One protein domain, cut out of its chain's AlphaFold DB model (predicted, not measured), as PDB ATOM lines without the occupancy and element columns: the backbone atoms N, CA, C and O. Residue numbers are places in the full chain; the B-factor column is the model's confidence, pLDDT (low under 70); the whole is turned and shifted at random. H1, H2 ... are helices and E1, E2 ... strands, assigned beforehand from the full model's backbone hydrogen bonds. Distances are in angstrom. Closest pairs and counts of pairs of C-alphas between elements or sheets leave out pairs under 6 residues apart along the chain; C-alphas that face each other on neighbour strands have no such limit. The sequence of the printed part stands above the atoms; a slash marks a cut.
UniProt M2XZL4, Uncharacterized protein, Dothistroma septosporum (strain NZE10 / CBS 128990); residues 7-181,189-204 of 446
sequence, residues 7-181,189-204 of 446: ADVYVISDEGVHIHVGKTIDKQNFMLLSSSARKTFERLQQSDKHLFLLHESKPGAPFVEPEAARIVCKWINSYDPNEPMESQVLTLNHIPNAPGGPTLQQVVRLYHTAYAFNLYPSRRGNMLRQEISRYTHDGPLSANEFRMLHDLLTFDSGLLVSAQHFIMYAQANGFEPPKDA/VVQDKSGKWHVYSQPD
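This is residues 7 to 181 and 189 to 204 of the 446 residues of an uncharacterized protein of Dothistroma septosporum (strain NZE10 / CBS 128990) (UniProt M2XZL4). The domain has two halves set end to end: a small three-stranded sheet, with H3 packed along it and the hairpin of H1 and H2 at one end, and a bundle of four up-and-down helices, H4 to H7. H4 lies in the middle of the whole and joins the halves through its contact with H3, while residues 189 to 204 form a tail with no named element. The printed part has 191 residues with seven named helices and three named strands, in the order E1 E2 H1 H2 E3 H3 H4 H5 H6 H7; the sheet runs E2 E1 E3 and is mixed. The class is mostly helix, and the whole is compact, with a radius of gyration of the C-alphas of 17.9 A and spans of 58 by 40 by 30 A.

E1, residues 7 to 12, begins at C-alpha 7 (-38.625, -19.389, 17.757). E2, residues 18 to 26, is 20.2 A long and bends by 70 degrees at residue 22. H1 is residues 27 to 33, H2 residues 37 to 46 and E3 residues 51 to 53. H3, residues 66 to 77, measures 16.4 A; H4, residues 104 to 116, 18.2 A; H5, residues 126 to 138, 18.0 A. H6 is residues 143 to 152. H7, residues 157 to 172, is 22.1 A long and ends at C-alpha 172 (-57.459, -66.205, 20.351).

E1 and E2 form an antiparallel hairpin, with N 19 and O 11 2.8 A apart, within hydrogen-bond range. E3 is parallel to E1, with N 52 and O 8 at 2.8 A. With H2 and H3 on one face, the sheet makes two layers. H3 has a height over the sheet of 8.4 A and runs along the strands. H1 and H2, a helical hairpin, touch at Met 31 and Ala 37, with C-alphas 5.0 A apart as the closest pair. H3 touches H4, the hub, with residues 68 to 72 alone, at a steep tilt of 58 degrees; the closest C-alphas, of Ala 68 and Leu 110, are 5.0 A apart. H4 touches H6 at a shallow tilt of 14 degrees, the closest C-alphas being His 112 and Leu 152, 6.0 A. H5 touches H7, closest at the C-alphas of Thr 136 and Ala 163, 5.8 A. H5 and H6 are apart, as are H4 and H7. In all seven helices every O i to N i+4 pair is within hydrogen-bond range.

The C-alphas farthest apart, of Asp 48 and Gly 174, are 59.4 A from each other. Residues 182 to 188 are not printed, with 11.3 A between C-alphas 181 and 189. The links E3 to H3 and H3 to H4 are long. Mean pLDDT of the printed part is 82.0; residues under 70 include 56 to 62, 176 to 181 and 189 to 204.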
ATOM      1  N   ALA A   7     -37.941 -19.154  19.029       87.88
ATOM      2  CA  ALA A   7     -38.625 -19.389  17.757       87.88
ATOM      3  C   ALA A   7     -40.101 -19.697  17.991       87.88
ATOM      4  O   ALA A   7     -40.422 -20.477  18.891       87.88
ATOM      5  N   ASP A   8     -40.974 -19.114  17.174       89.69
ATOM      6  CA  ASP A   8     -42.403 -19.403  17.200       89.69
ATOM      7  C   ASP A   8     -42.662 -20.786  16.611       89.69
ATOM      8  O   ASP A   8     -42.106 -21.158  15.575       89.69
ATOM      9  N   VAL A   9     -43.513 -21.558  17.281       90.00
ATOM     10  CA  VAL A   9     -43.810 -22.934  16.884       90.00
ATOM     11  C   VAL A   9     -45.145 -23.003  16.170       90.00
ATOM     12  O   VAL A   9     -46.170 -22.548  16.684       90.00
ATOM     13  N   TYR A  10     -45.132 -23.638  15.004       90.88
ATOM     14  CA  TYR A  10     -46.307 -23.864  14.183       90.88
ATOM     15  C   TYR A  10     -46.473 -25.352  13.894       90.88
ATOM     16  O   TYR A  10     -45.518 -26.079  13.605       90.88
ATOM     17  N   VAL A  11     -47.722 -25.790  13.961       88.69
ATOM     18  CA  VAL A  11     -48.174 -27.108  13.521       88.69
ATOM     19  C   VAL A  11     -48.960 -26.910  12.236       88.69
ATOM     20  O   VAL A  11     -49.756 -25.980  12.144       88.69
ATOM     21  N   ILE A  12     -48.739 -27.761  11.241       85.38
ATOM     22  CA  ILE A  12     -49.510 -27.733   9.997       85.38
ATOM     23  C   ILE A  12     -50.718 -28.653  10.183       85.38
ATOM     24  O   ILE A  12     -50.545 -29.806  10.577       85.38
ATOM     25  N   SER A  13     -51.928 -28.139   9.956       82.12
ATOM     26  CA  SER A  13     -53.144 -28.952   9.976       82.12
ATOM     27  C   SER A  13     -53.235 -29.880   8.766       82.12
ATOM     28  O   SER A  13     -52.523 -29.691   7.782       82.12
ATOM     29  N   ASP A  14     -54.161 -30.839   8.797       77.19
ATOM     30  CA  ASP A  14     -54.447 -31.702   7.640       77.19
ATOM     31  C   ASP A  14     -54.899 -30.898   6.401       77.19
ATOM     32  O   ASP A  14     -54.705 -31.324   5.267       77.19
ATOM     33  N   GLU A  15     -55.437 -29.693   6.612       80.88
ATOM     34  CA  GLU A  15     -55.825 -28.738   5.563       80.88
ATOM     35  C   GLU A  15     -54.651 -27.863   5.079       80.88
ATOM     36  O   GLU A  15     -54.832 -26.959   4.266       80.88
ATOM     37  N   GLY A  16     -53.439 -28.083   5.600       81.12
ATOM     38  CA  GLY A  16     -52.258 -27.276   5.289       81.12
ATOM     39  C   GLY A  16     -52.199 -25.931   6.022       81.12
ATOM     40  O   GLY A  16     -51.317 -25.119   5.743       81.12
ATOM     41  N   VAL A  17     -53.106 -25.669   6.969       85.31
ATOM     42  CA  VAL A  17     -53.154 -24.398   7.705       85.31
ATOM     43  C   VAL A  17     -52.090 -24.387   8.797       85.31
ATOM     44  O   VAL A  17     -51.996 -25.307   9.608       85.31
ATOM     45  N   HIS A  18     -51.297 -23.318   8.855       87.81
ATOM     46  CA  HIS A  18     -50.308 -23.127   9.912       87.81
ATOM     47  C   HIS A  18     -50.998 -22.674  11.205       87.81
ATOM     48  O   HIS A  18     -51.399 -21.520  11.347       87.81
ATOM     49  N   ILE A  19     -51.104 -23.579  12.173       87.75
ATOM     50  CA  ILE A  19     -51.653 -23.313  13.498       87.75
ATOM     51  C   ILE A  19     -50.515 -22.884  14.420       87.75
ATOM     52  O   ILE A  19     -49.617 -23.667  14.733       87.75
ATOM     53  N   HIS A  20     -50.572 -21.640  14.891       90.75
ATOM     54  CA  HIS A  20     -49.641 -21.150  15.898       90.75
ATOM     55  C   HIS A  20     -49.894 -21.850  17.241       90.75
ATOM     56  O   HIS A  20     -50.998 -21.818  17.794       90.75
ATOM     57  N   VAL A  21     -48.852 -22.472  17.789       87.38
ATOM     58  CA  VAL A  21     -48.916 -23.187  19.070       87.38
ATOM     59  C   VAL A  21     -48.934 -22.194  20.246       87.38
ATOM     60  O   VAL A  21     -49.338 -22.544  21.347       87.38
ATOM     61  N   GLY A  22     -48.625 -20.911  20.032       69.94
ATOM     62  CA  GLY A  22     -48.838 -19.862  21.039       69.94
ATOM     63  C   GLY A  22     -47.694 -19.696  22.040       69.94
ATOM     64  O   GLY A  22     -47.834 -18.927  22.989       69.94
ATOM     65  N   LYS A  23     -46.573 -20.407  21.860       72.81
ATOM     66  CA  LYS A  23     -45.364 -20.251  22.677       72.81
ATOM     67  C   LYS A  23     -44.122 -20.277  21.805       72.81
ATOM     68  O   LYS A  23     -43.957 -21.197  21.006       72.81
ATOM     69  N   THR A  24     -43.231 -19.318  22.040       87.38
ATOM     70  CA  THR A  24     -41.859 -19.395  21.554       87.38
ATOM     71  C   THR A  24     -41.119 -20.494  22.305       87.38
ATOM     72  O   THR A  24     -41.351 -20.689  23.497       87.38
ATOM     73  N   ILE A  25     -40.238 -21.229  21.635       89.75
ATOM     74  CA  ILE A  25     -39.339 -22.184  22.288       89.75
ATOM     75  C   ILE A  25     -38.014 -21.508  22.605       89.75
ATOM     76  O   ILE A  25     -37.407 -20.889  21.729       89.75
ATOM     77  N   ASP A  26     -37.547 -21.672  23.841       91.69
ATOM     78  CA  ASP A  26     -36.197 -21.280  24.224       91.69
ATOM     79  C   ASP A  26     -35.144 -22.146  23.515       91.69
ATOM     80  O   ASP A  26     -35.141 -23.378  23.620       91.69
ATOM     81  N   LYS A  27     -34.219 -21.492  22.798       91.75
ATOM     82  CA  LYS A  27     -33.168 -22.184  22.046       91.75
ATOM     83  C   LYS A  27     -32.279 -23.035  22.940       91.75
ATOM     84  O   LYS A  27     -31.940 -24.146  22.548       91.75
ATOM     85  N   GLN A  28     -31.867 -22.529  24.100       92.88
ATOM     86  CA  GLN A  28     -30.901 -23.225  24.950       92.88
ATOM     87  C   GLN A  28     -31.509 -24.509  25.511       92.88
ATOM     88  O   GLN A  28     -30.916 -25.577  25.367       92.88
ATOM     89  N   ASN A  29     -32.730 -24.436  26.029       94.31
ATOM     90  CA  ASN A  29     -33.444 -25.597  26.539       94.31
ATOM     91  C   ASN A  29     -33.717 -26.621  25.437       94.31
ATOM     92  O   ASN A  29     -33.468 -27.811  25.622       94.31
ATOM     93  N   PHE A  30     -34.163 -26.187  24.256       93.75
ATOM     94  CA  PHE A  30     -34.444 -27.139  23.182       93.75
ATOM     95  C   PHE A  30     -33.181 -27.853  22.683       93.75
ATOM     96  O   PHE A  30     -33.221 -29.052  22.411       93.75
ATOM     97  N   MET A  31     -32.041 -27.155  22.647       93.62
ATOM     98  CA  MET A  31     -30.729 -27.735  22.329       93.62
ATOM     99  C   MET A  31     -30.293 -28.830  23.306       93.62
ATOM    100  O   MET A  31     -29.619 -29.773  22.895       93.62
ATOM    101  N   LEU A  32     -30.674 -28.721  24.579       92.75
ATOM    102  CA  LEU A  32     -30.380 -29.736  25.593       92.75
ATOM    103  C   LEU A  32     -31.274 -30.977  25.455       92.75
ATOM    104  O   LEU A  32     -30.872 -32.075  25.836       92.75
ATOM    105  N   LEU A  33     -32.482 -30.812  24.912       93.38
ATOM    106  CA  LEU A  33     -33.526 -31.840  24.941       93.38
ATOM    107  C   LEU A  33     -33.716 -32.576  23.612       93.38
ATOM    108  O   LEU A  33     -34.252 -33.687  23.616       93.38
ATOM    109  N   SER A  34     -33.283 -31.992  22.494       93.44
ATOM    110  CA  SER A  34     -33.481 -32.534  21.148       93.44
ATOM    111  C   SER A  34     -32.177 -32.660  20.374       93.44
ATOM    112  O   SER A  34     -31.364 -31.737  20.319       93.44
ATOM    113  N   SER A  35     -32.010 -33.793  19.690       89.62
ATOM    114  CA  SER A  35     -30.846 -34.026  18.824       89.62
ATOM    115  C   SER A  35     -30.896 -33.229  17.515       89.62
ATOM    116  O   SER A  35     -29.859 -33.014  16.888       89.62
ATOM    117  N   SER A  36     -32.074 -32.748  17.093       89.62
ATOM    118  CA  SER A  36     -32.216 -31.944  15.866       89.62
ATOM    119  C   SER A  36     -32.236 -30.438  16.115       89.62
ATOM    120  O   SER A  36     -32.099 -29.682  15.152       89.62
ATOM    121  N   ALA A  37     -32.353 -29.988  17.368       89.12
ATOM    122  CA  ALA A  37     -32.484 -28.569  17.700       89.12
ATOM    123  C   ALA A  37     -31.377 -27.701  17.081       89.12
ATOM    124  O   ALA A  37     -31.678 -26.633  16.552       89.12
ATOM    125  N   ARG A  38     -30.121 -28.177  17.050       90.56
ATOM    126  CA  ARG A  38     -28.992 -27.426  16.462       90.56
ATOM    127  C   ARG A  38     -29.234 -27.099  14.996       90.56
ATOM    128  O   ARG A  38     -29.317 -25.928  14.636       90.56
ATOM    129  N   LYS A  39     -29.438 -28.140  14.188       89.62
ATOM    130  CA  LYS A  39     -29.696 -28.025  12.745       89.62
ATOM    131  C   LYS A  39     -30.963 -27.224  12.461       89.62
ATOM    132  O   LYS A  39     -31.061 -26.530  11.456       89.62
ATOM    133  N   THR A  40     -31.961 -27.340  13.327       87.12
ATOM    134  CA  THR A  40     -33.187 -26.553  13.237       87.12
ATOM    135  C   THR A  40     -32.903 -25.066  13.419       87.12
ATOM    136  O   THR A  40     -33.257 -24.283  12.546       87.12
ATOM    137  N   PHE A  41     -32.235 -24.658  14.499       87.31
ATOM    138  CA  PHE A  41     -31.962 -23.241  14.740       87.31
ATOM    139  C   PHE A  41     -30.955 -22.637  13.763       87.31
ATOM    140  O   PHE A  41     -31.063 -21.453  13.470       87.31
ATOM    141  N   GLU A  42     -30.006 -23.415  13.246       88.94
ATOM    142  CA  GLU A  42     -29.114 -22.972  12.165       88.94
ATOM    143  C   GLU A  42     -29.912 -22.632  10.898       88.94
ATOM    144  O   GLU A  42     -29.732 -21.557  10.333       88.94
ATOM    145  N   ARG A  43     -30.874 -23.486  10.510       85.88
ATOM    146  CA  ARG A  43     -31.797 -23.196   9.398       85.88
ATOM    147  C   ARG A  43     -32.659 -21.963   9.674       85.88
ATOM    148  O   ARG A  43     -32.828 -21.134   8.787       85.88
ATOM    149  N   LEU A  44     -33.152 -21.809  10.905       85.06
ATOM    150  CA  LEU A  44     -33.948 -20.640  11.303       85.06
ATOM    151  C   LEU A  44     -33.150 -19.336  11.319       85.06
ATOM    152  O   LEU A  44     -33.741 -18.281  11.153       85.06
ATOM    153  N   GLN A  45     -31.836 -19.385  11.546       84.31
ATOM    154  CA  GLN A  45     -30.969 -18.207  11.455       84.31
ATOM    155  C   GLN A  45     -30.696 -17.796  10.005       84.31
ATOM    156  O   GLN A  45     -30.411 -16.632   9.755       84.31
ATOM    157  N   GLN A  46     -30.771 -18.742   9.065       82.56
ATOM    158  CA  GLN A  46     -30.620 -18.481   7.632       82.56
ATOM    159  C   GLN A  46     -31.915 -17.975   6.987       82.56
ATOM    160  O   GLN A  46     -31.865 -17.321   5.951       82.56
ATOM    161  N   SER A  47     -33.071 -18.288   7.574       77.56
ATOM    162  CA  SER A  47     -34.356 -17.757   7.131       77.56
ATOM    163  C   SER A  47     -34.718 -16.493   7.907       77.56
ATOM    164  O   SER A  47     -34.752 -16.527   9.130       77.56
ATOM    165  N   ASP A  48     -35.166 -15.437   7.229       67.25
ATOM    166  CA  ASP A  48     -35.722 -14.232   7.882       67.25
ATOM    167  C   ASP A  48     -36.997 -14.502   8.713       67.25
ATOM    168  O   ASP A  48     -37.583 -13.605   9.317       67.25
ATOM    169  N   LYS A  49     -37.467 -15.755   8.739       69.50
ATOM    170  CA  LYS A  49     -38.650 -16.209   9.463       69.50
ATOM    171  C   LYS A  49     -38.204 -17.047  10.661       69.50
ATOM    172  O   LYS A  49     -37.726 -18.163  10.490       69.50
ATOM    173  N   HIS A  50     -38.426 -16.563  11.883       72.00
ATOM    174  CA  HIS A  50     -38.213 -17.319  13.130       72.00
ATOM    175  C   HIS A  50     -39.293 -18.402  13.360       72.00
ATOM    176  O   HIS A  50     -39.869 -18.510  14.439       72.00
ATOM    177  N   LEU A  51     -39.589 -19.188  12.322       78.56
ATOM    178  CA  LEU A  51     -40.737 -20.088  12.227       78.56
ATOM    179  C   LEU A  51     -40.304 -21.555  12.338       78.56
ATOM    180  O   LEU A  51     -39.827 -22.143  11.370       78.56
ATOM    181  N   PHE A  52     -40.526 -22.177  13.494       81.00
ATOM    182  CA  PHE A  52     -40.312 -23.608  13.679       81.00
ATOM    183  C   PHE A  52     -41.547 -24.412  13.255       81.00
ATOM    184  O   PHE A  52     -42.566 -24.421  13.948       81.00
ATOM    185  N   LEU A  53     -41.442 -25.112  12.124       80.56
ATOM    186  CA  LEU A  53     -42.458 -26.057  11.657       80.56
ATOM    187  C   LEU A  53     -42.179 -27.444  12.235       80.56
ATOM    188  O   LEU A  53     -41.166 -28.065  11.915       80.56
ATOM    189  N   LEU A  54     -43.096 -27.928  13.073       78.50
ATOM    190  CA  LEU A  54     -43.005 -29.247  13.711       78.50
ATOM    191  C   LEU A  54     -43.139 -30.417  12.743       78.50
ATOM    192  O   LEU A  54     -42.703 -31.524  13.047       78.50
ATOM    193  N   HIS A  55     -43.757 -30.170  11.596       70.69
ATOM    194  CA  HIS A  55     -43.964 -31.177  10.582       70.69
ATOM    195  C   HIS A  55     -43.708 -30.558   9.206       70.69
ATOM    196  O   HIS A  55     -44.267 -29.513   8.880       70.69
ATOM    197  N   GLU A  56     -42.859 -31.190   8.392       58.50
ATOM    198  CA  GLU A  56     -42.820 -30.897   6.955       58.50
ATOM    199  C   GLU A  56     -44.116 -31.430   6.347       58.50
ATOM    200  O   GLU A  56     -44.481 -32.566   6.633       58.50
ATOM    201  N   SER A  57     -44.813 -30.643   5.529       50.22
ATOM    202  CA  SER A  57     -46.090 -30.978   4.880       50.22
ATOM    203  C   SER A  57     -45.970 -32.098   3.830       50.22
ATOM    204  O   SER A  57     -46.384 -31.960   2.680       50.22
ATOM    205  N   LYS A  58     -45.363 -33.228   4.197       59.16
ATOM    206  CA  LYS A  58     -45.308 -34.423   3.368       59.16
ATOM    207  C   LYS A  58     -46.666 -35.121   3.454       59.16
ATOM    208  O   LYS A  58     -47.114 -35.411   4.565       59.16
ATOM    209  N   PRO A  59     -47.317 -35.402   2.312       55.75
ATOM    210  CA  PRO A  59     -48.557 -36.163   2.289       55.75
ATOM    211  C   PRO A  59     -48.401 -37.484   3.052       55.75
ATOM    212  O   PRO A  59     -47.454 -38.231   2.803       55.75
ATOM    213  N   GLY A  60     -49.317 -37.756   3.982       62.78
ATOM    214  CA  GLY A  60     -49.346 -38.998   4.764       62.78
ATOM    215  C   GLY A  60     -48.473 -39.008   6.018       62.78
ATOM    216  O   GLY A  60     -48.370 -40.043   6.673       62.78
ATOM    217  N   ALA A  61     -47.841 -37.892   6.367       64.88
ATOM    218  CA  ALA A  61     -47.109 -37.823   7.613       64.88
ATOM    219  C   ALA A  61     -48.054 -37.594   8.814       64.88
ATOM    220  O   ALA A  61     -49.071 -36.913   8.669       64.88
ATOM    221  N   PRO A  62     -47.770 -38.195   9.982       66.94
ATOM    222  CA  PRO A  62     -48.721 -38.242  11.084       66.94
ATOM    223  C   PRO A  62     -48.975 -36.852  11.676       66.94
ATOM    224  O   PRO A  62     -48.055 -36.138  12.080       66.94
ATOM    225  N   PHE A  63     -50.255 -36.488  11.761       82.31
ATOM    226  CA  PHE A  63     -50.711 -35.224  12.330       82.31
ATOM    227  C   PHE A  63     -50.211 -35.043  13.773       82.31
ATOM    228  O   PHE A  63     -50.395 -35.904  14.642       82.31
ATOM    229  N   VAL A  64     -49.585 -33.895  14.041       88.25
ATOM    230  CA  VAL A  64     -49.217 -33.471  15.396       88.25
ATOM    231  C   VAL A  64     -50.377 -32.668  15.963       88.25
ATOM    232  O   VAL A  64     -50.783 -31.671  15.380       88.25
ATOM    233  N   GLU A  65     -50.912 -33.064  17.116       89.69
ATOM    234  CA  GLU A  65     -52.007 -32.312  17.729       89.69
ATOM    235  C   GLU A  65     -51.499 -30.974  18.304       89.69
ATOM    236  O   GLU A  65     -50.561 -30.979  19.108       89.69
ATOM    237  N   PRO A  66     -52.131 -29.826  17.975       91.44
ATOM    238  CA  PRO A  66     -51.703 -28.522  18.473       91.44
ATOM    239  C   PRO A  66     -51.619 -28.447  19.998       91.44
ATOM    240  O   PRO A  66     -50.665 -27.885  20.526       91.44
ATOM    241  N   GLU A  67     -52.572 -29.040  20.721       92.44
ATOM    242  CA  GLU A  67     -52.575 -29.013  22.189       92.44
ATOM    243  C   GLU A  67     -51.419 -29.823  22.789       92.44
ATOM    244  O   GLU A  67     -50.727 -29.350  23.690       92.44
ATOM    245  N   ALA A  68     -51.122 -31.000  22.233       93.75
ATOM    246  CA  ALA A  68     -49.950 -31.773  22.627       93.75
ATOM    247  C   ALA A  68     -48.651 -30.992  22.359       93.75
ATOM    248  O   ALA A  68     -47.749 -30.975  23.202       93.75
ATOM    249  N   ALA A  69     -48.577 -30.267  21.238       94.00
ATOM    250  CA  ALA A  69     -47.444 -29.395  20.944       94.00
ATOM    251  C   ALA A  69     -47.319 -28.251  21.962       94.00
ATOM    252  O   ALA A  69     -46.210 -27.965  22.411       94.00
ATOM    253  N   ARG A  70     -48.433 -27.649  22.409       94.75
ATOM    254  CA  ARG A  70     -48.430 -26.619  23.471       94.75
ATOM    255  C   ARG A  70     -47.841 -27.135  24.769       94.75
ATOM    256  O   ARG A  70     -47.061 -26.424  25.410       94.75
ATOM    257  N   ILE A  71     -48.213 -28.356  25.148       94.94
ATOM    258  CA  ILE A  71     -47.716 -29.017  26.355       94.94
ATOM    259  C   ILE A  71     -46.203 -29.232  26.245       94.94
ATOM    260  O   ILE A  71     -45.473 -28.831  27.152       94.94
ATOM    261  N   VAL A  72     -45.719 -29.773  25.121       95.06
ATOM    262  CA  VAL A  72     -44.280 -29.996  24.907       95.06
ATOM    263  C   VAL A  72     -43.502 -28.676  24.893       95.06
ATOM    264  O   VAL A  72     -42.499 -28.571  25.595       95.06
ATOM    265  N   CYS A  73     -43.980 -27.637  24.199       95.06
ATOM    266  CA  CYS A  73     -43.355 -26.308  24.226       95.06
ATOM    267  C   CYS A  73     -43.292 -25.736  25.649       95.06
ATOM    268  O   CYS A  73     -42.265 -25.203  26.067       95.06
ATOM    269  N   LYS A  74     -44.393 -25.841  26.411       94.81
ATOM    270  CA  LYS A  74     -44.445 -25.378  27.806       94.81
ATOM    271  C   LYS A  74     -43.409 -26.106  28.659       94.81
ATOM    272  O   LYS A  74     -42.720 -25.438  29.421       94.81
ATOM    273  N   TRP A  75     -43.311 -27.424  28.511       95.06
ATOM    274  CA  TRP A  75     -42.369 -28.254  29.251       95.06
ATOM    275  C   TRP A  75     -40.904 -27.955  28.883       95.06
ATOM    276  O   TRP A  75     -40.086 -27.770  29.780       95.06
ATOM    277  N   ILE A  76     -40.576 -27.799  27.592       94.81
ATOM    278  CA  ILE A  76     -39.231 -27.381  27.141       94.81
ATOM    279  C   ILE A  76     -38.848 -26.040  27.779       94.81
ATOM    280  O   ILE A  76     -37.738 -25.870  28.279       94.81
ATOM    281  N   ASN A  77     -39.771 -25.080  27.801       94.19
ATOM    282  CA  ASN A  77     -39.500 -23.752  28.348       94.19
ATOM    283  C   ASN A  77     -39.383 -23.716  29.874       94.19
ATOM    284  O   ASN A  77     -38.789 -22.777  30.396       94.19
ATOM    285  N   SER A  78     -39.955 -24.693  30.582       93.88
ATOM    286  CA  SER A  78     -39.803 -24.828  32.034       93.88
ATOM    287  C   SER A  78     -38.587 -25.657  32.442       93.88
ATOM    288  O   SER A  78     -38.373 -25.830  33.633       93.88
ATOM    289  N   TYR A  79     -37.827 -26.196  31.486       94.56
ATOM    290  CA  TYR A  79     -36.647 -27.004  31.777       94.56
ATOM    291  C   TYR A  79     -35.548 -26.161  32.441       94.56
ATOM    292  O   TYR A  79     -35.150 -25.126  31.899       94.56
ATOM    293  N   ASP A  80     -35.046 -26.625  33.585       95.31
ATOM    294  CA  ASP A  80     -33.928 -26.047  34.326       95.31
ATOM    295  C   ASP A  80     -32.699 -26.972  34.224       95.31
ATOM    296  O   ASP A  80     -32.713 -28.092  34.740       95.31
ATOM    297  N   PRO A  81     -31.597 -26.544  33.585       93.19
ATOM    298  CA  PRO A  81     -30.386 -27.359  33.492       93.19
ATOM    299  C   PRO A  81     -29.721 -27.666  34.844       93.19
ATOM    300  O   PRO A  81     -28.862 -28.546  34.885       93.19
ATOM    301  N   ASN A  82     -30.077 -26.961  35.924       95.62
ATOM    302  CA  ASN A  82     -29.503 -27.164  37.255       95.62
ATOM    303  C   ASN A  82     -30.237 -28.232  38.076       95.62
ATOM    304  O   ASN A  82     -29.695 -28.729  39.063       95.62
ATOM    305  N   GLU A  83     -31.460 -28.585  37.690       95.00
ATOM    306  CA  GLU A  83     -32.223 -29.631  38.359       95.00
ATOM    307  C   GLU A  83     -31.853 -31.032  37.828       95.00
ATOM    308  O   GLU A  83     -31.458 -31.179  36.664       95.00
ATOM    309  N   PRO A  84     -32.007 -32.096  38.645       91.19
ATOM    310  CA  PRO A  84     -31.784 -33.467  38.200       91.19
ATOM    311  C   PRO A  84     -32.566 -33.806  36.926       91.19
ATOM    312  O   PRO A  84     -33.686 -33.348  36.696       91.19
ATOM    313  N   MET A  85     -31.980 -34.645  36.075       87.12
ATOM    314  CA  MET A  85     -32.614 -35.045  34.819       87.12
ATOM    315  C   MET A  85     -33.916 -35.815  35.065       87.12
ATOM    316  O   MET A  85     -34.894 -35.639  34.339       87.12
ATOM    317  N   GLU A  86     -33.907 -36.677  36.074       85.62
ATOM    318  CA  GLU A  86     -34.963 -37.632  36.388       85.62
ATOM    319  C   GLU A  86     -36.227 -36.949  36.924       85.62
ATOM    320  O   GLU A  86     -37.322 -37.480  36.749       85.62
ATOM    321  N   SER A  87     -36.099 -35.764  37.536       88.62
ATOM    322  CA  SER A  87     -37.241 -34.965  38.001       88.62
ATOM    323  C   SER A  87     -37.907 -34.170  36.878       88.62
ATOM    324  O   SER A  87     -39.059 -33.763  37.013       88.62
ATOM    325  N   GLN A  88     -37.218 -33.991  35.751       91.69
ATOM    326  CA  GLN A  88     -37.641 -33.135  34.645       91.69
ATOM    327  C   GLN A  88     -37.897 -33.945  33.377       91.69
ATOM    328  O   GLN A  88     -37.361 -33.661  32.305       91.69
ATOM    329  N   VAL A  89     -38.698 -34.998  33.500       92.12
ATOM    330  CA  VAL A  89     -39.111 -35.847  32.377       92.12
ATOM    331  C   VAL A  89     -40.554 -35.518  32.007       92.12
ATOM    332  O   VAL A  89     -41.350 -35.118  32.856       92.12
ATOM    333  N   LEU A  90     -40.921 -35.688  30.736       92.25
ATOM    334  CA  LEU A  90     -42.314 -35.570  30.326       92.25
ATOM    335  C   LEU A  90     -43.138 -36.727  30.930       92.25
ATOM    336  O   LEU A  90     -42.877 -37.904  30.677       92.25
ATOM    337  N   THR A  91     -44.125 -36.386  31.755       92.44
ATOM    338  CA  THR A  91     -44.985 -37.328  32.501       92.44
ATOM    339  C   THR A  91     -46.472 -37.040  32.296       92.44
ATOM    340  O   THR A  91     -46.842 -36.006  31.741       92.44
ATOM    341  N   LEU A  92     -47.333 -37.926  32.809       91.75
ATOM    342  CA  LEU A  92     -48.795 -37.794  32.757       91.75
ATOM    343  C   LEU A  92     -49.324 -36.501  33.397       91.75
ATOM    344  O   LEU A  92     -50.332 -35.978  32.940       91.75
ATOM    345  N   ASN A  93     -48.613 -35.941  34.381       91.44
ATOM    346  CA  ASN A  93     -49.000 -34.699  35.068       91.44
ATOM    347  C   ASN A  93     -49.001 -33.466  34.148       91.44
ATOM    348  O   ASN A  93     -49.535 -32.421  34.512       91.44
ATOM    349  N   HIS A  94     -48.378 -33.566  32.971       92.56
ATOM    350  CA  HIS A  94     -48.361 -32.491  31.981       92.56
ATOM    351  C   HIS A  94     -49.617 -32.476  31.109       92.56
ATOM    352  O   HIS A  94     -49.886 -31.470  30.452       92.56
ATOM    353  N   ILE A  95     -50.374 -33.575  31.090       92.12
ATOM    354  CA  ILE A  95     -51.645 -33.654  30.380       92.12
ATOM    355  C   ILE A  95     -52.692 -32.952  31.254       92.12
ATOM    356  O   ILE A  95     -52.833 -33.316  32.422       92.12
ATOM    357  N   PRO A  96     -53.415 -31.940  30.735       87.38
ATOM    358  CA  PRO A  96     -54.458 -31.260  31.490       87.38
ATOM    359  C   PRO A  96     -55.448 -32.269  32.074       87.38
ATOM    360  O   PRO A  96     -55.929 -33.146  31.357       87.38
ATOM    361  N   ASN A  97     -55.738 -32.141  33.372       73.88
ATOM    362  CA  ASN A  97     -56.615 -33.057  34.096       73.88
ATOM    363  C   ASN A  97     -58.019 -33.057  33.474       73.88
ATOM    364  O   ASN A  97     -58.835 -32.181  33.761       73.88
ATOM    365  N   ALA A  98     -58.309 -34.052  32.638       64.44
ATOM    366  CA  ALA A  98     -59.677 -34.404  32.305       64.44
ATOM    367  C   ALA A  98     -60.328 -35.078  33.531       64.44
ATOM    368  O   ALA A  98     -59.631 -35.739  34.314       64.44
ATOM    369  N   PRO A  99     -61.649 -34.938  33.730       69.69
ATOM    370  CA  PRO A  99     -62.362 -35.708  34.744       69.69
ATOM    371  C   PRO A  99     -62.082 -37.205  34.536       69.69
ATOM    372  O   PRO A  99     -62.408 -37.741  33.484       69.69
ATOM    373  N   GLY A 100     -61.450 -37.883  35.499       76.94
ATOM    374  CA  GLY A 100     -61.073 -39.303  35.372       76.94
ATOM    375  C   GLY A 100     -59.649 -39.585  34.868       76.94
ATOM    376  O   GLY A 100     -59.302 -40.747  34.690       76.94
ATOM    377  N   GLY A 101     -58.810 -38.559  34.698       85.38
ATOM    378  CA  GLY A 101     -57.402 -38.708  34.317       85.38
ATOM    379  C   GLY A 101     -57.153 -38.665  32.801       85.38
ATOM    380  O   GLY A 101     -58.087 -38.464  32.024       85.38
ATOM    381  N   PRO A 102     -55.885 -38.801  32.367       89.44
ATOM    382  CA  PRO A 102     -55.514 -38.734  30.957       89.44
ATOM    383  C   PRO A 102     -56.128 -39.884  30.154       89.44
ATOM    384  O   PRO A 102     -56.012 -41.048  30.540       89.44
ATOM    385  N   THR A 103     -56.728 -39.584  29.004       91.56
ATOM    386  CA  THR A 103     -57.185 -40.629  28.078       91.56
ATOM    387  C   THR A 103     -56.001 -41.239  27.325       91.56
ATOM    388  O   THR A 103     -54.994 -40.562  27.098       91.56
ATOM    389  N   LEU A 104     -56.116 -42.496  26.862       92.06
ATOM    390  CA  LEU A 104     -55.070 -43.129  26.037       92.06
ATOM    391  C   LEU A 104     -54.688 -42.232  24.852       92.06
ATOM    392  O   LEU A 104     -53.509 -42.054  24.561       92.06
ATOM    393  N   GLN A 105     -55.685 -41.637  24.193       93.56
ATOM    394  CA  GLN A 105     -55.477 -40.748  23.054       93.56
ATOM    395  C   GLN A 105     -54.583 -39.554  23.408       93.56
ATOM    396  O   GLN A 105     -53.651 -39.258  22.664       93.56
ATOM    397  N   GLN A 106     -54.809 -38.907  24.555       93.62
ATOM    398  CA  GLN A 106     -53.967 -37.798  25.012       93.62
ATOM    399  C   GLN A 106     -52.529 -38.255  25.287       93.62
ATOM    400  O   GLN A 106     -51.581 -37.582  24.882       93.62
ATOM    401  N   VAL A 107     -52.356 -39.417  25.926       95.00
ATOM    402  CA  VAL A 107     -51.029 -39.977  26.233       95.00
ATOM    403  C   VAL A 107     -50.264 -40.320  24.951       95.00
ATOM    404  O   VAL A 107     -49.109 -39.919  24.798       95.00
ATOM    405  N   VAL A 108     -50.909 -41.008  24.003       95.12
ATOM    406  CA  VAL A 108     -50.318 -41.401  22.714       95.12
ATOM    407  C   VAL A 108     -49.938 -40.175  21.892       95.12
ATOM    408  O   VAL A 108     -48.821 -40.103  21.381       95.12
ATOM    409  N   ARG A 109     -50.824 -39.179  21.799       94.19
ATOM    410  CA  ARG A 109     -50.555 -37.950  21.043       94.19
ATOM    411  C   ARG A 109     -49.451 -37.112  21.671       94.19
ATOM    412  O   ARG A 109     -48.623 -36.577  20.935       94.19
ATOM    413  N   LEU A 110     -49.374 -37.037  23.001       95.44
ATOM    414  CA  LEU A 110     -48.261 -36.376  23.681       95.44
ATOM    415  C   LEU A 110     -46.934 -37.107  23.420       95.44
ATOM    416  O   LEU A 110     -45.942 -36.462  23.082       95.44
ATOM    417  N   TYR A 111     -46.924 -38.441  23.504       96.00
ATOM    418  CA  TYR A 111     -45.737 -39.258  23.239       96.00
ATOM    419  C   TYR A 111     -45.257 -39.144  21.781       96.00
ATOM    420  O   TYR A 111     -44.067 -38.940  21.530       96.00
ATOM    421  N   HIS A 112     -46.185 -39.189  20.821       94.69
ATOM    422  CA  HIS A 112     -45.910 -38.949  19.403       94.69
ATOM    423  C   HIS A 112     -45.396 -37.528  19.152       94.69
ATOM    424  O   HIS A 112     -44.398 -37.336  18.464       94.69
ATOM    425  N   THR A 113     -46.007 -36.515  19.767       94.44
ATOM    426  CA  THR A 113     -45.558 -35.125  19.610       94.44
ATOM    427  C   THR A 113     -44.145 -34.938  20.157       94.44
ATOM    428  O   THR A 113     -43.300 -34.327  19.509       94.44
ATOM    429  N   ALA A 114     -43.836 -35.542  21.303       94.94
ATOM    430  CA  ALA A 114     -42.491 -35.544  21.863       94.94
ATOM    431  C   ALA A 114     -41.462 -36.225  20.927       94.94
ATOM    432  O   ALA A 114     -40.296 -35.819  20.888       94.94
ATOM    433  N   TYR A 115     -41.879 -37.213  20.124       93.94
ATOM    434  CA  TYR A 115     -41.070 -37.744  19.021       93.94
ATOM    435  C   TYR A 115     -40.932 -36.772  17.849       93.94
ATOM    436  O   TYR A 115     -39.821 -36.623  17.350       93.94
ATOM    437  N   ALA A 116     -41.997 -36.076  17.443       92.19
ATOM    438  CA  ALA A 116     -41.944 -35.083  16.367       92.19
ATOM    439  C   ALA A 116     -40.975 -33.924  16.683       92.19
ATOM    440  O   ALA A 116     -40.234 -33.464  15.817       92.19
ATOM    441  N   PHE A 117     -40.871 -33.528  17.957       92.38
ATOM    442  CA  PHE A 117     -39.830 -32.609  18.453       92.38
ATOM    443  C   PHE A 117     -38.410 -33.207  18.464       92.38
ATOM    444  O   PHE A 117     -37.435 -32.520  18.791       92.38
ATOM    445  N   ASN A 118     -38.282 -34.489  18.129       93.44
ATOM    446  CA  ASN A 118     -37.064 -35.288  18.170       93.44
ATOM    447  C   ASN A 118     -36.361 -35.231  19.538       93.44
ATOM    448  O   ASN A 118     -35.130 -35.162  19.637       93.44
ATOM    449  N   LEU A 119     -37.165 -35.244  20.608       93.88
ATOM    450  CA  LEU A 119     -36.653 -35.280  21.973       93.88
ATOM    451  C   LEU A 119     -35.923 -36.599  22.220       93.88
ATOM    452  O   LEU A 119     -36.370 -37.651  21.747       93.88
ATOM    453  N   TYR A 120     -34.830 -36.564  22.984       92.00
ATOM    454  CA  TYR A 120     -34.098 -37.779  23.347       92.00
ATOM    455  C   TYR A 120     -35.021 -38.807  24.024       92.00
ATOM    456  O   TYR A 120     -35.883 -38.413  24.814       92.00
ATOM    457  N   PRO A 121     -34.843 -40.123  23.787       88.31
ATOM    458  CA  PRO A 121     -35.688 -41.154  24.397       88.31
ATOM    459  C   PRO A 121     -35.763 -41.070  25.929       88.31
ATOM    460  O   PRO A 121     -36.845 -41.202  26.493       88.31
ATOM    461  N   SER A 122     -34.650 -40.743  26.595       88.00
ATOM    462  CA  SER A 122     -34.592 -40.535  28.052       88.00
ATOM    463  C   SER A 122     -35.458 -39.369  28.547       88.00
ATOM    464  O   SER A 122     -35.831 -39.336  29.716       88.00
ATOM    465  N   ARG A 123     -35.801 -38.425  27.662       88.06
ATOM    466  CA  ARG A 123     -36.577 -37.209  27.956       88.06
ATOM    467  C   ARG A 123     -38.022 -37.282  27.470       88.06
ATOM    468  O   ARG A 123     -38.897 -36.672  28.077       88.06
ATOM    469  N   ARG A 124     -38.277 -38.067  26.418       82.00
ATOM    470  CA  ARG A 124     -39.582 -38.239  25.753       82.00
ATOM    471  C   ARG A 124     -40.671 -38.837  26.655       82.00
ATOM    472  O   ARG A 124     -41.843 -38.807  26.296       82.00
ATOM    473  N   GLY A 125     -40.296 -39.349  27.827       77.12
ATOM    474  CA  GLY A 125     -41.235 -39.836  28.831       77.12
ATOM    475  C   GLY A 125     -41.388 -41.345  28.800       77.12
ATOM    476  O   GLY A 125     -42.380 -41.865  28.295       77.12
ATOM    477  N   ASN A 126     -40.447 -42.056  29.429       87.50
ATOM    478  CA  ASN A 126     -40.587 -43.494  29.693       87.50
ATOM    479  C   ASN A 126     -41.897 -43.808  30.428       87.50
ATOM    480  O   ASN A 126     -42.494 -44.847  30.174       87.50
ATOM    481  N   MET A 127     -42.378 -42.889  31.270       88.75
ATOM    482  CA  MET A 127     -43.678 -43.009  31.926       88.75
ATOM    483  C   MET A 127     -44.849 -42.984  30.938       88.75
ATOM    484  O   MET A 127     -45.768 -43.775  31.092       88.75
ATOM    485  N   LEU A 128     -44.817 -42.133  29.901       93.81
ATOM    486  CA  LEU A 128     -45.856 -42.128  28.860       93.81
ATOM    487  C   LEU A 128     -45.850 -43.453  28.093       93.81
ATOM    488  O   LEU A 128     -46.895 -44.059  27.883       93.81
ATOM    489  N   ARG A 129     -44.656 -43.944  27.739       94.75
ATOM    490  CA  ARG A 129     -44.476 -45.245  27.083       94.75
ATOM    491  C   ARG A 129     -44.999 -46.400  27.946       94.75
ATOM    492  O   ARG A 129     -45.690 -47.281  27.442       94.75
ATOM    493  N   GLN A 130     -44.674 -46.398  29.239       92.81
ATOM    494  CA  GLN A 130     -45.147 -47.389  30.209       92.81
ATOM    495  C   GLN A 130     -46.659 -47.326  30.389       92.81
ATOM    496  O   GLN A 130     -47.284 -48.375  30.478       92.81
ATOM    497  N   GLU A 131     -47.252 -46.134  30.390       92.88
ATOM    498  CA  GLU A 131     -48.701 -45.966  30.480       92.88
ATOM    499  C   GLU A 131     -49.412 -46.556  29.259       92.88
ATOM    500  O   GLU A 131     -50.361 -47.319  29.413       92.88
ATOM    501  N   ILE A 132     -48.908 -46.274  28.049       95.25
ATOM    502  CA  ILE A 132     -49.424 -46.876  26.810       95.25
ATOM    503  C   ILE A 132     -49.305 -48.399  26.893       95.25
ATOM    504  O   ILE A 132     -50.278 -49.108  26.649       95.25
ATOM    505  N   SER A 133     -48.136 -48.905  27.295       94.38
ATOM    506  CA  SER A 133     -47.911 -50.341  27.455       94.38
ATOM    507  C   SER A 133     -48.881 -50.954  28.467       94.38
ATOM    508  O   SER A 133     -49.565 -51.916  28.130       94.38
ATOM    509  N   ARG A 134     -49.020 -50.374  29.662       91.31
ATOM    510  CA  ARG A 134     -49.957 -50.833  30.694       91.31
ATOM    511  C   ARG A 134     -51.384 -50.879  30.156       91.31
ATOM    512  O   ARG A 134     -52.013 -51.928  30.211       91.31
ATOM    513  N   TYR A 135     -51.846 -49.800  29.525       91.38
ATOM    514  CA  TYR A 135     -53.176 -49.743  28.925       91.38
ATOM    515  C   TYR A 135     -53.400 -50.856  27.895       91.38
ATOM    516  O   TYR A 135     -54.461 -51.477  27.885       91.38
ATOM    517  N   THR A 136     -52.403 -51.129  27.044       90.25
ATOM    518  CA  THR A 136     -52.497 -52.215  26.055       90.25
ATOM    519  C   THR A 136     -52.549 -53.608  26.683       90.25
ATOM    520  O   THR A 136     -53.034 -54.517  26.023       90.25
ATOM    521  N   HIS A 137     -52.082 -53.787  27.925       85.75
ATOM    522  CA  HIS A 137     -52.123 -55.066  28.645       85.75
ATOM    523  C   HIS A 137     -53.366 -55.224  29.532       85.75
ATOM    524  O   HIS A 137     -53.803 -56.350  29.768       85.75
ATOM    525  N   ASP A 138     -53.938 -54.122  30.019       84.19
ATOM    526  CA  ASP A 138     -55.065 -54.151  30.956       84.19
ATOM    527  C   ASP A 138     -56.386 -54.590  30.298       84.19
ATOM    528  O   ASP A 138     -57.300 -55.049  30.984       84.19
ATOM    529  N   GLY A 139     -56.524 -54.478  28.972       78.00
ATOM    530  CA  GLY A 139     -57.741 -54.908  28.286       78.00
ATOM    531  C   GLY A 139     -57.673 -54.850  26.761       78.00
ATOM    532  O   GLY A 139     -56.758 -54.249  26.199       78.00
ATOM    533  N   PRO A 140     -58.633 -55.497  26.067       80.69
ATOM    534  CA  PRO A 140     -58.652 -55.546  24.609       80.69
ATOM    535  C   PRO A 140     -58.786 -54.142  24.029       80.69
ATOM    536  O   PRO A 140     -59.738 -53.421  24.329       80.69
ATOM    537  N   LEU A 141     -57.828 -53.781  23.176       85.44
ATOM    538  CA  LEU A 141     -57.885 -52.562  22.384       85.44
ATOM    539  C   LEU A 141     -59.053 -52.641  21.399       85.44
ATOM    540  O   LEU A 141     -59.259 -53.653  20.723       85.44
ATOM    541  N   SER A 142     -59.792 -51.546  21.277       86.50
ATOM    542  CA  SER A 142     -60.693 -51.333  20.152       86.50
ATOM    543  C   SER A 142     -59.902 -51.172  18.847       86.50
ATOM    544  O   SER A 142     -58.716 -50.825  18.841       86.50
ATOM    545  N   ALA A 143     -60.569 -51.377  17.708       82.62
ATOM    546  CA  ALA A 143     -59.955 -51.188  16.392       82.62
ATOM    547  C   ALA A 143     -59.424 -49.753  16.191       82.62
ATOM    548  O   ALA A 143     -58.376 -49.565  15.578       82.62
ATOM    549  N   ASN A 144     -60.109 -48.753  16.756       84.69
ATOM    550  CA  ASN A 144     -59.720 -47.342  16.668       84.69
ATOM    551  C   ASN A 144     -58.453 -47.057  17.466       84.69
ATOM    552  O   ASN A 144     -57.559 -46.371  16.979       84.69
ATOM    553  N   GLU A 145     -58.365 -47.596  18.683       91.06
ATOM    554  CA  GLU A 145     -57.173 -47.444  19.517       91.06
ATOM    555  C   GLU A 145     -55.979 -48.126  18.866       91.06
ATOM    556  O   GLU A 145     -54.901 -47.543  18.813       91.06
ATOM    557  N   PHE A 146     -56.173 -49.321  18.304       91.56
ATOM    558  CA  PHE A 146     -55.110 -49.994  17.572       91.56
ATOM    559  C   PHE A 146     -54.655 -49.206  16.342       91.56
ATOM    560  O   PHE A 146     -53.454 -49.029  16.161       91.56
ATOM    561  N   ARG A 147     -55.589 -48.699  15.526       89.56
ATOM    562  CA  ARG A 147     -55.267 -47.858  14.363       89.56
ATOM    563  C   ARG A 147     -54.508 -46.603  14.784       89.56
ATOM    564  O   ARG A 147     -53.473 -46.304  14.211       89.56
ATOM    565  N   MET A 148     -54.956 -45.924  15.838       92.38
ATOM    566  CA  MET A 148     -54.261 -44.759  16.389       92.38
ATOM    567  C   MET A 148     -52.836 -45.099  16.843       92.38
ATOM    568  O   MET A 148     -51.912 -44.347  16.542       92.38
ATOM    569  N   LEU A 149     -52.644 -46.212  17.563       93.75
ATOM    570  CA  LEU A 149     -51.309 -46.665  17.956       93.75
ATOM    571  C   LEU A 149     -50.462 -46.952  16.715       93.75
ATOM    572  O   LEU A 149     -49.349 -46.452  16.630       93.75
ATOM    573  N   HIS A 150     -50.998 -47.696  15.748       92.06
ATOM    574  CA  HIS A 150     -50.323 -48.033  14.499       92.06
ATOM    575  C   HIS A 150     -49.883 -46.789  13.720       92.06
ATOM    576  O   HIS A 150     -48.729 -46.715  13.313       92.06
ATOM    577  N   ASP A 151     -50.764 -45.802  13.568       88.50
ATOM    578  CA  ASP A 151     -50.506 -44.609  12.761       88.50
ATOM    579  C   ASP A 151     -49.534 -43.643  13.461       88.50
ATOM    580  O   ASP A 151     -48.647 -43.078  12.820       88.50
ATOM    581  N   LEU A 152     -49.652 -43.476  14.785       92.62
ATOM    582  CA  LEU A 152     -48.856 -42.498  15.539       92.62
ATOM    583  C   LEU A 152     -47.562 -43.069  16.130       92.62
ATOM    584  O   LEU A 152     -46.632 -42.311  16.389       92.62
ATOM    585  N   LEU A 153     -47.475 -44.376  16.378       93.12
ATOM    586  CA  LEU A 153     -46.344 -44.998  17.080       93.12
ATOM    587  C   LEU A 153     -45.485 -45.892  16.178       93.12
ATOM    588  O   LEU A 153     -44.757 -46.742  16.684       93.12
ATOM    589  N   THR A 154     -45.497 -45.672  14.859       90.38
ATOM    590  CA  THR A 154     -44.614 -46.369  13.894       90.38
ATOM    591  C   THR A 154     -43.131 -46.314  14.266       90.38
ATOM    592  O   THR A 154     -42.373 -47.222  13.930       90.38
ATOM    593  N   PHE A 155     -42.712 -45.281  15.000       91.12
ATOM    594  CA  PHE A 155     -41.343 -45.114  15.485       91.12
ATOM    595  C   PHE A 155     -40.981 -45.998  16.697       91.12
ATOM    596  O   PHE A 155     -39.794 -46.164  16.974       91.12
ATOM    597  N   ASP A 156     -41.956 -46.546  17.434       94.31
ATOM    598  CA  ASP A 156     -41.746 -47.442  18.585       94.31
ATOM    599  C   ASP A 156     -42.302 -48.833  18.265       94.31
ATOM    600  O   ASP A 156     -43.396 -49.230  18.680       94.31
ATOM    601  N   SER A 157     -41.510 -49.598  17.512       91.81
ATOM    602  CA  SER A 157     -41.854 -50.965  17.110       91.81
ATOM    603  C   SER A 157     -42.127 -51.882  18.303       91.81
ATOM    604  O   SER A 157     -42.970 -52.770  18.204       91.81
ATOM    605  N   GLY A 158     -41.476 -51.652  19.449       91.38
ATOM    606  CA  GLY A 158     -41.697 -52.433  20.664       91.38
ATOM    607  C   GLY A 158     -43.120 -52.285  21.202       91.38
ATOM    608  O   GLY A 158     -43.764 -53.288  21.512       91.38
ATOM    609  N   LEU A 159     -43.638 -51.054  21.274       93.44
ATOM    610  CA  LEU A 159     -45.032 -50.816  21.662       93.44
ATOM    611  C   LEU A 159     -46.019 -51.385  20.639       93.44
ATOM    612  O   LEU A 159     -47.014 -51.993  21.033       93.44
ATOM    613  N   LEU A 160     -45.740 -51.237  19.342       93.19
ATOM    614  CA  LEU A 160     -46.618 -51.759  18.292       93.19
ATOM    615  C   LEU A 160     -46.709 -53.283  18.297       93.19
ATOM    616  O   LEU A 160     -47.812 -53.825  18.247       93.19
ATOM    617  N   VAL A 161     -45.574 -53.975  18.402       89.25
ATOM    618  CA  VAL A 161     -45.536 -55.441  18.501       89.25
ATOM    619  C   VAL A 161     -46.274 -55.906  19.755       89.25
ATOM    620  O   VAL A 161     -47.070 -56.841  19.686       89.25
ATOM    621  N   SER A 162     -46.087 -55.217  20.885       88.38
ATOM    622  CA  SER A 162     -46.825 -55.503  22.120       88.38
ATOM    623  C   SER A 162     -48.341 -55.366  21.927       88.38
ATOM    624  O   SER A 162     -49.091 -56.266  22.303       88.38
ATOM    625  N   ALA A 163     -48.799 -54.280  21.298       90.31
ATOM    626  CA  ALA A 163     -50.215 -54.050  21.017       90.31
ATOM    627  C   ALA A 163     -50.796 -55.107  20.056       90.31
ATOM    628  O   ALA A 163     -51.886 -55.631  20.292       90.31
ATOM    629  N   GLN A 164     -50.055 -55.469  19.003       88.94
ATOM    630  CA  GLN A 164     -50.433 -56.522  18.053       88.94
ATOM    631  C   GLN A 164     -50.575 -57.883  18.737       88.94
ATOM    632  O   GLN A 164     -51.593 -58.556  18.565       88.94
ATOM    633  N   HIS A 165     -49.583 -58.276  19.541       84.31
ATOM    634  CA  HIS A 165     -49.624 -59.520  20.308       84.31
ATOM    635  C   HIS A 165     -50.832 -59.568  21.230       84.31
ATOM    636  O   HIS A 165     -51.511 -60.595  21.288       84.31
ATOM    637  N   PHE A 166     -51.132 -58.465  21.913       83.75
ATOM    638  CA  PHE A 166     -52.260 -58.426  22.827       83.75
ATOM    639  C   PHE A 166     -53.602 -58.567  22.099       83.75
ATOM    640  O   PHE A 166     -54.455 -59.332  22.541       83.75
ATOM    641  N   ILE A 167     -53.785 -57.919  20.945       82.38
ATOM    642  CA  ILE A 167     -55.007 -58.073  20.135       82.38
ATOM    643  C   ILE A 167     -55.170 -59.513  19.648       82.38
ATOM    644  O   ILE A 167     -56.256 -60.086  19.761       82.38
ATOM    645  N   MET A 168     -54.094 -60.124  19.150       80.94
ATOM    646  CA  MET A 168     -54.120 -61.521  18.710       80.94
ATOM    647  C   MET A 168     -54.425 -62.466  19.872       80.94
ATOM    648  O   MET A 168     -55.222 -63.392  19.721       80.94
ATOM    649  N   TYR A 169     -53.828 -62.219  21.039       78.38
ATOM    650  CA  TYR A 169     -54.099 -62.967  22.261       78.38
ATOM    651  C   TYR A 169     -55.562 -62.815  22.693       78.38
ATOM    652  O   TYR A 169     -56.223 -63.821  22.962       78.38
ATOM    653  N   ALA A 170     -56.087 -61.588  22.707       77.25
ATOM    654  CA  ALA A 170     -57.471 -61.297  23.052       77.25
ATOM    655  C   ALA A 170     -58.434 -62.092  22.154       77.25
ATOM    656  O   ALA A 170     -59.258 -62.869  22.641       77.25
ATOM    657  N   GLN A 171     -58.238 -62.009  20.838       74.31
ATOM    658  CA  GLN A 171     -59.041 -62.730  19.851       74.31
ATOM    659  C   GLN A 171     -58.901 -64.254  19.957       74.31
ATOM    660  O   GLN A 171     -59.887 -64.978  19.813       74.31
ATOM    661  N   ALA A 172     -57.696 -64.769  20.215       73.69
ATOM    662  CA  ALA A 172     -57.459 -66.205  20.351       73.69
ATOM    663  C   ALA A 172     -58.160 -66.810  21.576       73.69
ATOM    664  O   ALA A 172     -58.547 -67.979  21.527       73.69
ATOM    665  N   ASN A 173     -58.338 -66.021  22.636       75.00
ATOM    666  CA  ASN A 173     -58.998 -66.430  23.877       75.00
ATOM    667  C   ASN A 173     -60.482 -66.028  23.937       75.00
ATOM    668  O   ASN A 173     -61.120 -66.231  24.965       75.00
ATOM    669  N   GLY A 174     -61.046 -65.483  22.852       75.56
ATOM    670  CA  GLY A 174     -62.453 -65.084  22.807       75.56
ATOM    671  C   GLY A 174     -62.779 -63.850  23.652       75.56
ATOM    672  O   GLY A 174     -63.947 -63.623  23.953       75.56
ATOM    673  N   PHE A 175     -61.775 -63.050  24.027       74.25
ATOM    674  CA  PHE A 175     -62.024 -61.725  24.577       74.25
ATOM    675  C   PHE A 175     -62.586 -60.855  23.459       74.25
ATOM    676  O   PHE A 175     -61.912 -60.558  22.469       74.25
ATOM    677  N   GLU A 176     -63.848 -60.476  23.602       60.19
ATOM    678  CA  GLU A 176     -64.461 -59.523  22.696       60.19
ATOM    679  C   GLU A 176     -63.975 -58.115  23.062       60.19
ATOM    680  O   GLU A 176     -63.947 -57.767  24.248       60.19
ATOM    681  N   PRO A 177     -63.579 -57.287  22.078       59.62
ATOM    682  CA  PRO A 177     -63.361 -55.872  22.337       59.62
ATOM    683  C   PRO A 177     -64.663 -55.241  22.865       59.62
ATOM    684  O   PRO A 177     -65.747 -55.750  22.555       59.62
ATOM    685  N   PRO A 178     -64.590 -54.148  23.649       53.88
ATOM    686  CA  PRO A 178     -65.772 -53.509  24.221       53.88
ATOM    687  C   PRO A 178     -66.838 -53.253  23.139       53.88
ATOM    688  O   PRO A 178     -66.576 -52.572  22.147       53.88
ATOM    689  N   LYS A 179     -68.029 -53.849  23.302       44.09
ATOM    690  CA  LYS A 179     -69.118 -53.848  22.301       44.09
ATOM    691  C   LYS A 179     -69.876 -52.519  22.208       44.09
ATOM    692  O   LYS A 179     -70.623 -52.318  21.251       44.09
ATOM    693  N   ASP A 180     -69.645 -51.606  23.148       46.06
ATOM    694  CA  ASP A 180     -70.414 -50.369  23.338       46.06
ATOM    695  C   ASP A 180     -70.066 -49.254  22.325       46.06
ATOM    696  O   ASP A 180     -70.493 -48.114  22.463       46.06
ATOM    697  N   ALA A 181     -69.370 -49.581  21.230       43.69
ATOM    698  CA  ALA A 181     -69.179 -48.706  20.069       43.69
ATOM    699  C   ALA A 181     -70.402 -48.680  19.121       43.69
ATOM    700  O   ALA A 181     -70.266 -48.390  17.930       43.69
ATOM    701  N   VAL A 189     -67.744 -38.060  23.983       42.38
ATOM    702  CA  VAL A 189     -66.929 -38.786  24.944       42.38
ATOM    703  C   VAL A 189     -67.910 -39.549  25.837       42.38
ATOM    704  O   VAL A 189     -68.733 -38.929  26.512       42.38
ATOM    705  N   VAL A 190     -67.885 -40.879  25.794       39.09
ATOM    706  CA  VAL A 190     -68.717 -41.716  26.670       39.09
ATOM    707  C   VAL A 190     -67.804 -42.375  27.693       39.09
ATOM    708  O   VAL A 190     -66.803 -42.996  27.332       39.09
ATOM    709  N   GLN A 191     -68.139 -42.190  28.967       41.53
ATOM    710  CA  GLN A 191     -67.490 -42.859  30.086       41.53
ATOM    711  C   GLN A 191     -68.224 -44.174  30.339       41.53
ATOM    712  O   GLN A 191     -69.440 -44.169  30.543       41.53
ATOM    713  N   ASP A 192     -67.516 -45.298  30.300       53.19
ATOM    714  CA  ASP A 192     -68.117 -46.570  30.690       53.19
ATOM    715  C   ASP A 192     -68.281 -46.670  32.218       53.19
ATOM    716  O   ASP A 192     -67.811 -45.830  32.993       53.19
ATOM    717  N   LYS A 193     -68.950 -47.735  32.675       43.88
ATOM    718  CA  LYS A 193     -69.195 -47.991  34.105       43.88
ATOM    719  C   LYS A 193     -67.909 -48.186  34.925       43.88
ATOM    720  O   LYS A 193     -67.986 -48.178  36.149       43.88
ATOM    721  N   SER A 194     -66.757 -48.373  34.278       43.16
ATOM    722  CA  SER A 194     -65.442 -48.472  34.922       43.16
ATOM    723  C   SER A 194     -64.722 -47.125  35.038       43.16
ATOM    724  O   SER A 194     -63.639 -47.054  35.613       43.16
ATOM    725  N   GLY A 195     -65.322 -46.044  34.528       41.41
ATOM    726  CA  GLY A 195     -64.730 -44.710  34.527       41.41
ATOM    727  C   GLY A 195     -63.829 -44.434  33.319       41.41
ATOM    728  O   GLY A 195     -63.227 -43.360  33.260       41.41
ATOM    729  N   LYS A 196     -63.744 -45.361  32.357       42.06
ATOM    730  CA  LYS A 196     -62.857 -45.289  31.192       42.06
ATOM    731  C   LYS A 196     -63.554 -44.571  30.035       42.06
ATOM    732  O   LYS A 196     -64.697 -44.876  29.694       42.06
ATOM    733  N   TRP A 197     -62.874 -43.581  29.460       42.91
ATOM    734  CA  TRP A 197     -63.406 -42.746  28.384       42.91
ATOM    735  C   TRP A 197     -63.035 -43.292  27.019       42.91
ATOM    736  O   TRP A 197     -61.865 -43.571  26.752       42.91
ATOM    737  N   HIS A 198     -64.019 -43.340  26.131       44.19
ATOM    738  CA  HIS A 198     -63.826 -43.800  24.767       44.19
ATOM    739  C   HIS A 198     -64.119 -42.668  23.776       44.19
ATOM    740  O   HIS A 198     -65.162 -42.015  23.855       44.19
ATOM    741  N   VAL A 199     -63.189 -42.427  22.846       38.84
ATOM    742  CA  VAL A 199     -63.357 -41.513  21.704       38.84
ATOM    743  C   VAL A 199     -63.348 -42.362  20.438       38.84
ATOM    744  O   VAL A 199     -62.367 -43.050  20.154       38.84
ATOM    745  N   TYR A 200     -64.449 -42.345  19.687       45.62
ATOM    746  CA  TYR A 200     -64.643 -43.244  18.552       45.62
ATOM    747  C   TYR A 200     -64.658 -42.497  17.213       45.62
ATOM    748  O   TYR A 200     -65.544 -41.689  16.957       45.62
ATOM    749  N   SER A 201     -63.739 -42.856  16.316       36.34
ATOM    750  CA  SER A 201     -63.899 -42.712  14.864       36.34
ATOM    751  C   SER A 201     -63.758 -44.108  14.263       36.34
ATOM    752  O   SER A 201     -62.647 -44.629  14.207       36.34
ATOM    753  N   GLN A 202     -64.870 -44.762  13.915       38.12
ATOM    754  CA  GLN A 202     -64.816 -46.129  13.387       38.12
ATOM    755  C   GLN A 202     -64.085 -46.159  12.029       38.12
ATOM    756  O   GLN A 202     -64.399 -45.325  11.180       38.12
ATOM    757  N   PRO A 203     -63.161 -47.108  11.776       39.28
ATOM    758  CA  PRO A 203     -62.899 -47.555  10.420       39.28
ATOM    759  C   PRO A 203     -64.170 -48.211   9.882       39.28
ATOM    760  O   PRO A 203     -64.931 -48.815  10.642       39.28
ATOM    761  N   ASP A 204     -64.383 -48.093   8.575       46.38
ATOM    762  CA  ASP A 204     -65.478 -48.763   7.889       46.38
ATOM    763  C   ASP A 204     -65.478 -50.262   8.275       46.38
ATOM    764  O   ASP A 204     -64.453 -50.938   8.097       46.38
TER     765      ASP A 204